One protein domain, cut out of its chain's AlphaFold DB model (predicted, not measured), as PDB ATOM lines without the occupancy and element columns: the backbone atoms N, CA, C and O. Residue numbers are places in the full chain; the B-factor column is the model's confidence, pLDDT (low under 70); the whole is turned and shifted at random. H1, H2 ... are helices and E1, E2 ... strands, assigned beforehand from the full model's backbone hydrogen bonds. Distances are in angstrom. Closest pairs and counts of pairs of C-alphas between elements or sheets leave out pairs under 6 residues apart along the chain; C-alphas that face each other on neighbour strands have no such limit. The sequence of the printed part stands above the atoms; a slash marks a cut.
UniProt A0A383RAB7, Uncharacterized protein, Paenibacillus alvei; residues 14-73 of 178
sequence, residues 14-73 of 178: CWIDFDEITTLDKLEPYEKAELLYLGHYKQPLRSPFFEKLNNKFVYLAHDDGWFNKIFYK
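Overview. This is residues 14 to 73 of the 178 residues of an uncharacterized protein of Paenibacillus alvei (UniProt A0A383RAB7). A small three-stranded antiparallel sheet has one helix, H2, set slantwise over one of its faces, and no named helix covers the opposite face. The short helix H1 lies off the sheet toward one end of the longest axis, and the turn of the E2 and E3 hairpin, residues 62 to 67, lies at the other end; a long link, residues 42 to 56, runs from H2 toward the H1 end before it enters E2. The printed part has 60 residues with two named helices and three named strands, in the order E1, H1, H2, E2, E3 along the chain; the sheet's order is E1, E2, E3, and the class is mixed, helices and strands. The whole is compact, with a radius of gyration of the C-alphas of 11.3 A, yet elongated in outline, spanning 34 by 19 by 18 A.

Along the chain. In the sheet, E2 is residues 57 to 61, 13.3 A from first to last C-alpha, and E3 is residues 68 to 72, 13.2 A, ending at C-alpha 72 at (16.992, -36.764, -9.806). E1 is residues 14 to 16, beginning at C-alpha 14 at (17.747, -37.549, -24.115). H2 is residues 29 to 41, 18.0 A long, beginning at C-alpha 29 at (8.581, -55.000, -23.789). H1 is residues 22 to 25, 5.5 A long.

Arrangement. E1 and E3 are the edge strands and E2 is the inner one. E1 and E2 are antiparallel at 175 degrees, with N 15 and O 59 within hydrogen-bond range at 2.9 A. E2 and E3 form a hairpin, antiparallel at 170 degrees, with N 60 and O 69 at 2.8 A and N 71 and O 58 at 2.8 A. H2 is on the sheet at a height over the sheet of 11.5 A. It lies over E1, with 7 of its C-alphas falling on that strand and 2 on E2. On the local plane it stands at 31 degrees to E1, only just slantwise to the strands. The closest C-alphas of E1 and H2 are those of Cys 14 and Gly 39, 6.1 A apart. H1 is not on the sheet, and it is apart from E2, E3 and H2. Every O i to N i+4 pair is within hydrogen-bond range in H2; H1 is too short for such a pair.

Size, cuts and confidence. The two C-alphas farthest apart, those of Lys 26 and Trp 66, are 33.7 A from each other. The printed part has no cut. The link from H2 to E2 is long, with 15 residues; E1 to H1 and H1 to H2 are tight, and E2 to E3 is short. The mean pLDDT of the printed part is 91.1, and residues 63 to 66 are under 70.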
ATOM      1  N   CYS A  14      18.228 -36.911 -25.336       89.62
ATOM      2  CA  CYS A  14      17.747 -37.549 -24.115       89.62
ATOM      3  C   CYS A  14      18.722 -38.637 -23.665       89.62
ATOM      4  O   CYS A  14      19.210 -39.412 -24.487       89.62
ATOM      5  N   TRP A  15      18.975 -38.725 -22.360       92.69
ATOM      6  CA  TRP A  15      19.741 -39.826 -21.784       92.69
ATOM      7  C   TRP A  15      19.224 -40.215 -20.404       92.69
ATOM      8  O   TRP A  15      18.614 -39.429 -19.680       92.69
ATOM      9  N   ILE A  16      19.498 -41.462 -20.058       95.38
ATOM     10  CA  ILE A  16      19.219 -42.086 -18.774       95.38
ATOM     11  C   ILE A  16      20.485 -42.840 -18.375       95.38
ATOM     12  O   ILE A  16      21.127 -43.454 -19.231       95.38
ATOM     13  N   ASP A  17      20.897 -42.732 -17.115       95.38
ATOM     14  CA  ASP A  17      21.989 -43.558 -16.604       95.38
ATOM     15  C   ASP A  17      21.490 -44.973 -16.294       95.38
ATOM     16  O   ASP A  17      20.295 -45.233 -16.202       95.38
ATOM     17  N   PHE A  18      22.403 -45.924 -16.172       95.44
ATOM     18  CA  PHE A  18      22.090 -47.292 -15.781       95.44
ATOM     19  C   PHE A  18      23.333 -47.913 -15.150       95.44
ATOM     20  O   PHE A  18      24.454 -47.526 -15.486       95.44
ATOM     21  N   ASP A  19      23.141 -48.872 -14.247       92.44
ATOM     22  CA  ASP A  19      24.264 -49.491 -13.534       92.44
ATOM     23  C   ASP A  19      25.089 -50.429 -14.438       92.44
ATOM     24  O   ASP A  19      26.317 -50.374 -14.434       92.44
ATOM     25  N   GLU A  20      24.435 -51.270 -15.248       91.25
ATOM     26  CA  GLU A  20      25.098 -52.246 -16.125       91.25
ATOM     27  C   GLU A  20      24.415 -52.339 -17.489       91.25
ATOM     28  O   GLU A  20      23.193 -52.411 -17.574       91.25
ATOM     29  N   ILE A  21      25.184 -52.433 -18.579       89.56
ATOM     30  CA  ILE A  21      24.610 -52.491 -19.936       89.56
ATOM     31  C   ILE A  21      23.693 -53.704 -20.148       89.56
ATOM     32  O   ILE A  21      22.699 -53.617 -20.859       89.56
ATOM     33  N   THR A  22      23.970 -54.819 -19.466       91.25
ATOM     34  CA  THR A  22      23.159 -56.038 -19.551       91.25
ATOM     35  C   THR A  22      21.753 -55.880 -18.976       91.25
ATOM     36  O   THR A  22      20.906 -56.740 -19.214       91.25
ATOM     37  N   THR A  23      21.472 -54.827 -18.199       90.19
ATOM     38  CA  THR A  23      20.111 -54.579 -17.702       90.19
ATOM     39  C   THR A  23      19.195 -54.041 -18.793       90.19
ATOM     40  O   THR A  23      18.000 -54.331 -18.746       90.19
ATOM     41  N   LEU A  24      19.735 -53.358 -19.812       87.56
ATOM     42  CA  LEU A  24      18.950 -52.876 -20.953       87.56
ATOM     43  C   LEU A  24      18.323 -54.040 -21.727       87.56
ATOM     44  O   LEU A  24      17.143 -53.992 -22.082       87.56
ATOM     45  N   ASP A  25      19.088 -55.109 -21.946       89.25
ATOM     46  CA  ASP A  25      18.608 -56.292 -22.667       89.25
ATOM     47  C   ASP A  25      17.493 -57.014 -21.902       89.25
ATOM     48  O   ASP A  25      16.573 -57.566 -22.511       89.25
ATOM     49  N   LYS A  26      17.545 -56.947 -20.565       92.69
ATOM     50  CA  LYS A  26      16.592 -57.571 -19.637       92.69
ATOM     51  C   LYS A  26      15.306 -56.769 -19.437       92.69
ATOM     52  O   LYS A  26      14.438 -57.227 -18.694       92.69
ATOM     53  N   LEU A  27      15.169 -55.586 -20.034       95.12
ATOM     54  CA  LEU A  27      13.924 -54.822 -19.957       95.12
ATOM     55  C   LEU A  27      12.788 -55.568 -20.664       95.12
ATOM     56  O   LEU A  27      12.939 -56.037 -21.798       95.12
ATOM     57  N   GLU A  28      11.631 -55.624 -20.009       96.00
ATOM     58  CA  GLU A  28      10.412 -56.159 -20.602       96.00
ATOM     59  C   GLU A  28       9.939 -55.262 -21.755       96.00
ATOM     60  O   GLU A  28      10.227 -54.058 -21.775       96.00
ATOM     61  N   PRO A  29       9.144 -55.796 -22.701       96.62
ATOM     62  CA  PRO A  29       8.581 -55.000 -23.789       96.62
ATOM     63  C   PRO A  29       7.854 -53.729 -23.321       96.62
ATOM     64  O   PRO A  29       7.975 -52.689 -23.967       96.62
ATOM     65  N   TYR A  30       7.146 -53.780 -22.187       96.06
ATOM     66  CA  TYR A  30       6.460 -52.604 -21.644       96.06
ATOM     67  C   TYR A  30       7.432 -51.569 -21.053       96.06
ATOM     68  O   TYR A  30       7.221 -50.378 -21.243       96.06
ATOM     69  N   GLU A  31       8.526 -51.989 -20.406       95.50
ATOM     70  CA  GLU A  31       9.547 -51.072 -19.870       95.50
ATOM     71  C   GLU A  31      10.286 -50.363 -21.012       95.50
ATOM     72  O   GLU A  31      10.541 -49.161 -20.953       95.50
ATOM     73  N   LYS A  32      10.565 -51.089 -22.105       95.25
ATOM     74  CA  LYS A  32      11.104 -50.505 -23.343       95.25
ATOM     75  C   LYS A  32      10.132 -49.487 -23.941       95.25
ATOM     76  O   LYS A  32      10.562 -48.411 -24.353       95.25
ATOM     77  N   ALA A  33       8.833 -49.790 -23.959       96.12
ATOM     78  CA  ALA A  33       7.813 -48.848 -24.412       96.12
ATOM     79  C   ALA A  33       7.744 -47.596 -23.519       96.12
ATOM     80  O   ALA A  33       7.653 -46.489 -24.044       96.12
ATOM     81  N   GLU A  34       7.855 -47.741 -22.195       96.19
ATOM     82  CA  GLU A  34       7.911 -46.613 -21.257       96.19
ATOM     83  C   GLU A  34       9.161 -45.742 -21.460       96.19
ATOM     84  O   GLU A  34       9.050 -44.517 -21.437       96.19
ATOM     85  N   LEU A  35      10.331 -46.334 -21.731       94.38
ATOM     86  CA  LEU A  35      11.547 -45.583 -22.079       94.38
ATOM     87  C   LEU A  35      11.400 -44.809 -23.390       94.38
ATOM     88  O   LEU A  35      11.778 -43.639 -23.465       94.38
ATOM     89  N   LEU A  36      10.842 -45.446 -24.421       93.50
ATOM     90  CA  LEU A  36      10.584 -44.794 -25.705       93.50
ATOM     91  C   LEU A  36       9.568 -43.658 -25.549       93.50
ATOM     92  O   LEU A  36       9.775 -42.574 -26.091       93.50
ATOM     93  N   TYR A  37       8.510 -43.875 -24.765       94.75
ATOM     94  CA  TYR A  37       7.530 -42.848 -24.425       94.75
ATOM     95  C   TYR A  37       8.189 -41.668 -23.700       94.75
ATOM     96  O   TYR A  37       8.000 -40.522 -24.104       94.75
ATOM     97  N   LEU A  38       9.005 -41.946 -22.679       94.19
ATOM     98  CA  LEU A  38       9.741 -40.943 -21.907       94.19
ATOM     99  C   LEU A  38      10.654 -40.100 -22.801       94.19
ATOM    100  O   LEU A  38      10.642 -38.872 -22.713       94.19
ATOM    101  N   GLY A  39      11.412 -40.758 -23.680       90.62
ATOM    102  CA  GLY A  39      12.286 -40.101 -24.643       90.62
ATOM    103  C   GLY A  39      11.518 -39.278 -25.671       90.62
ATOM    104  O   GLY A  39      11.943 -38.174 -25.985       90.62
ATOM    105  N   HIS A  40      10.376 -39.757 -26.170       88.88
ATOM    106  CA  HIS A  40       9.590 -39.057 -27.188       88.88
ATOM    107  C   HIS A  40       8.809 -37.868 -26.608       88.88
ATOM    108  O   HIS A  40       9.001 -36.733 -27.040       88.88
ATOM    109  N   TYR A  41       7.992 -38.107 -25.579       89.12
ATOM    110  CA  TYR A  41       7.096 -37.110 -24.982       89.12
ATOM    111  C   TYR A  41       7.749 -36.241 -23.901       89.12
ATOM    112  O   TYR A  41       7.108 -35.333 -23.376       89.12
ATOM    113  N   LYS A  42       9.007 -36.516 -23.530       89.25
ATOM    114  CA  LYS A  42       9.751 -35.779 -22.493       89.25
ATOM    115  C   LYS A  42       9.028 -35.752 -21.130       89.25
ATOM    116  O   LYS A  42       9.162 -34.806 -20.338       89.25
ATOM    117  N   GLN A  43       8.246 -36.796 -20.855       90.62
ATOM    118  CA  GLN A  43       7.489 -36.986 -19.619       90.62
ATOM    119  C   GLN A  43       7.363 -38.482 -19.289       90.62
ATOM    120  O   GLN A  43       7.205 -39.292 -20.203       90.62
ATOM    121  N   PRO A  44       7.443 -38.872 -18.009       93.44
ATOM    122  CA  PRO A  44       7.287 -40.264 -17.616       93.44
ATOM    123  C   PRO A  44       5.832 -40.714 -17.746       93.44
ATOM    124  O   PRO A  44       4.920 -39.968 -17.405       93.44
ATOM    125  N   LEU A  45       5.622 -41.958 -18.186       92.62
ATOM    126  CA  LEU A  45       4.288 -42.567 -18.164       92.62
ATOM    127  C   LEU A  45       3.854 -42.901 -16.729       92.62
ATOM    128  O   LEU A  45       2.705 -42.689 -16.354       92.62
ATOM    129  N   ARG A  46       4.788 -43.422 -15.923       92.62
ATOM    130  CA  ARG A  46       4.574 -43.780 -14.510       92.62
ATOM    131  C   ARG A  46       5.648 -43.187 -13.612       92.62
ATOM    132  O   ARG A  46       5.348 -42.501 -12.643       92.62
ATOM    133  N   SER A  47       6.905 -43.452 -13.948       95.06
ATOM    134  CA  SER A  47       8.085 -43.001 -13.218       95.06
ATOM    135  C   SER A  47       9.203 -42.708 -14.219       95.06
ATOM    136  O   SER A  47       9.289 -43.390 -15.240       95.06
ATOM    137  N   PRO A  48      10.070 -41.715 -13.966       95.69
ATOM    138  CA  PRO A  48      11.309 -41.559 -14.724       95.69
ATOM    139  C   PRO A  48      12.388 -42.568 -14.273       95.69
ATOM    140  O   PRO A  48      13.442 -42.665 -14.895       95.69
ATOM    141  N   PHE A  49      12.156 -43.318 -13.190       97.12
ATOM    142  CA  PHE A  49      13.099 -44.294 -12.643       97.12
ATOM    143  C   PHE A  49      12.616 -45.728 -12.860       97.12
ATOM    144  O   PHE A  49      11.500 -46.073 -12.469       97.12
ATOM    145  N   PHE A  50      13.494 -46.546 -13.434       96.00
ATOM    146  CA  PHE A  50      13.307 -47.942 -13.801       96.00
ATOM    147  C   PHE A  50      14.129 -48.819 -12.860       96.00
ATOM    148  O   PHE A  50      15.349 -48.670 -12.760       96.00
ATOM    149  N   GLU A  51      13.472 -49.757 -12.179       94.81
ATOM    150  CA  GLU A  51      14.119 -50.608 -11.174       94.81
ATOM    151  C   GLU A  51      15.256 -51.443 -11.769       94.81
ATOM    152  O   GLU A  51      16.351 -51.456 -11.212       94.81
ATOM    153  N   LYS A  52      15.039 -52.062 -12.939       95.62
ATOM    154  CA  LYS A  52      16.063 -52.870 -13.620       95.62
ATOM    155  C   LYS A  52      17.280 -52.059 -14.062       95.62
ATOM    156  O   LYS A  52      18.386 -52.587 -14.039       95.62
ATOM    157  N   LEU A  53      17.095 -50.800 -14.464       96.19
ATOM    158  CA  LEU A  53      18.219 -49.930 -14.829       96.19
ATOM    159  C   LEU A  53      18.955 -49.401 -13.597       96.19
ATOM    160  O   LEU A  53      20.125 -49.041 -13.696       96.19
ATOM    161  N   ASN A  54      18.252 -49.332 -12.462       95.81
ATOM    162  CA  ASN A  54      18.662 -48.627 -11.254       95.81
ATOM    163  C   ASN A  54      19.165 -47.198 -11.530       95.81
ATOM    164  O   ASN A  54      20.073 -46.693 -10.869       95.81
ATOM    165  N   ASN A  55      18.547 -46.527 -12.501       96.50
ATOM    166  CA  ASN A  55      18.951 -45.192 -12.915       96.50
ATOM    167  C   ASN A  55      18.746 -44.170 -11.787       96.50
ATOM    168  O   ASN A  55      17.810 -44.282 -10.984       96.50
ATOM    169  N   LYS A  56      19.625 -43.169 -11.726       96.56
ATOM    170  CA  LYS A  56      19.608 -42.075 -10.740       96.56
ATOM    171  C   LYS A  56      19.265 -40.736 -11.377       96.56
ATOM    172  O   LYS A  56      18.761 -39.848 -10.686       96.56
ATOM    173  N   PHE A  57      19.487 -40.610 -12.679       96.44
ATOM    174  CA  PHE A  57      19.285 -39.407 -13.458       96.44
ATOM    175  C   PHE A  57      18.514 -39.717 -14.742       96.44
ATOM    176  O   PHE A  57      18.701 -40.742 -15.396       96.44
ATOM    177  N   VAL A  58      17.661 -38.784 -15.139       96.56
ATOM    178  CA  VAL A  58      17.108 -38.748 -16.495       96.56
ATOM    179  C   VAL A  58      17.225 -37.329 -16.991       96.56
ATOM    180  O   VAL A  58      16.780 -36.408 -16.315       96.56
ATOM    181  N   TYR A  59      17.788 -37.156 -18.174       93.81
ATOM    182  CA  TYR A  59      17.896 -35.878 -18.850       93.81
ATOM    183  C   TYR A  59      17.093 -35.917 -20.141       93.81
ATOM    184  O   TYR A  59      17.280 -36.806 -20.971       93.81
ATOM    185  N   LEU A  60      16.221 -34.934 -20.315       91.31
ATOM    186  CA  LEU A  60      15.320 -34.813 -21.449       91.31
ATOM    187  C   LEU A  60      15.466 -33.406 -22.017       91.31
ATOM    188  O   LEU A  60      15.156 -32.436 -21.327       91.31
ATOM    189  N   ALA A  61      15.918 -33.291 -23.257       87.56
ATOM    190  CA  ALA A  61      15.992 -32.016 -23.955       87.56
ATOM    191  C   ALA A  61      15.379 -32.107 -25.346       87.56
ATOM    192  O   ALA A  61      15.369 -33.179 -25.959       87.56
ATOM    193  N   HIS A  62      14.890 -30.964 -25.818       78.94
ATOM    194  CA  HIS A  62      14.561 -30.769 -27.223       78.94
ATOM    195  C   HIS A  62      15.821 -30.418 -28.028       78.94
ATOM    196  O   HIS A  62      16.836 -29.980 -27.478       78.94
ATOM    197  N   ASP A  63      15.760 -30.672 -29.328       67.56
ATOM    198  CA  ASP A  63      16.816 -30.446 -30.320       67.56
ATOM    199  C   ASP A  63      17.313 -28.990 -30.422       67.56
ATOM    200  O   ASP A  63      18.461 -28.749 -30.806       67.56
ATOM    201  N   ASP A  64      16.496 -28.021 -30.019       65.69
ATOM    202  CA  ASP A  64      16.858 -26.601 -29.961       65.69
ATOM    203  C   ASP A  64      17.696 -26.212 -28.722       65.69
ATOM    204  O   ASP A  64      18.255 -25.111 -28.663       65.69
ATOM    205  N   GLY A  65      17.815 -27.110 -27.732       63.75
ATOM    206  CA  GLY A  65      18.477 -26.861 -26.448       63.75
ATOM    207  C   GLY A  65      17.786 -25.805 -25.574       63.75
ATOM    208  O   GLY A  65      18.321 -25.435 -24.521       63.75
ATOM    209  N   TRP A  66      16.615 -25.323 -25.997       69.25
ATOM    210  CA  TRP A  66      15.804 -24.315 -25.322       69.25
ATOM    211  C   TRP A  66      15.243 -24.837 -24.006       69.25
ATOM    212  O   TRP A  66      15.233 -24.149 -22.982       69.25
ATOM    213  N   PHE A  67      14.837 -26.101 -24.031       76.44
ATOM    214  CA  PHE A  67      14.215 -26.790 -22.922       76.44
ATOM    215  C   PHE A  67      15.060 -27.982 -22.486       76.44
ATOM    216  O   PHE A  67      15.417 -28.841 -23.290       76.44
ATOM    217  N   ASN A  68      15.327 -28.050 -21.179       86.12
ATOM    218  CA  ASN A  68      16.015 -29.168 -20.553       86.12
ATOM    219  C   ASN A  68      15.291 -29.523 -19.248       86.12
ATOM    220  O   ASN A  68      15.161 -28.685 -18.355       86.12
ATOM    221  N   LYS A  69      14.848 -30.773 -19.122       90.06
ATOM    222  CA  LYS A  69      14.231 -31.340 -17.920       90.06
ATOM    223  C   LYS A  69      15.138 -32.429 -17.371       90.06
ATOM    224  O   LYS A  69      15.572 -33.310 -18.109       90.06
ATOM    225  N   ILE A  70      15.417 -32.368 -16.072       92.69
ATOM    226  CA  ILE A  70      16.277 -33.337 -15.396       92.69
ATOM    227  C   ILE A  70      15.543 -33.903 -14.189       92.69
ATOM    228  O   ILE A  70      15.087 -33.148 -13.333       92.69
ATOM    229  N   PHE A  71      15.457 -35.225 -14.116       95.25
ATOM    230  CA  PHE A  71      14.966 -35.944 -12.950       95.25
ATOM    231  C   PHE A  71      16.141 -36.447 -12.115       95.25
ATOM    232  O   PHE A  71      17.102 -36.988 -12.659       95.25
ATOM    233  N   TYR A  72      16.027 -36.294 -10.797       95.69
ATOM    234  CA  TYR A  72      16.992 -36.764  -9.806       95.69
ATOM    235  C   TYR A  72      16.301 -37.752  -8.874       95.69
ATOM    236  O   TYR A  72      15.265 -37.420  -8.298       95.69
ATOM    237  N   LYS A  73      16.852 -38.960  -8.728       95.81
ATOM    238  CA  LYS A  73      16.303 -39.970  -7.809       95.81
ATOM    239  C   LYS A  73      16.563 -39.598  -6.353       95.81
ATOM    240  O   LYS A  73      15.712 -39.818  -5.499       95.81
TER     241      LYS A  73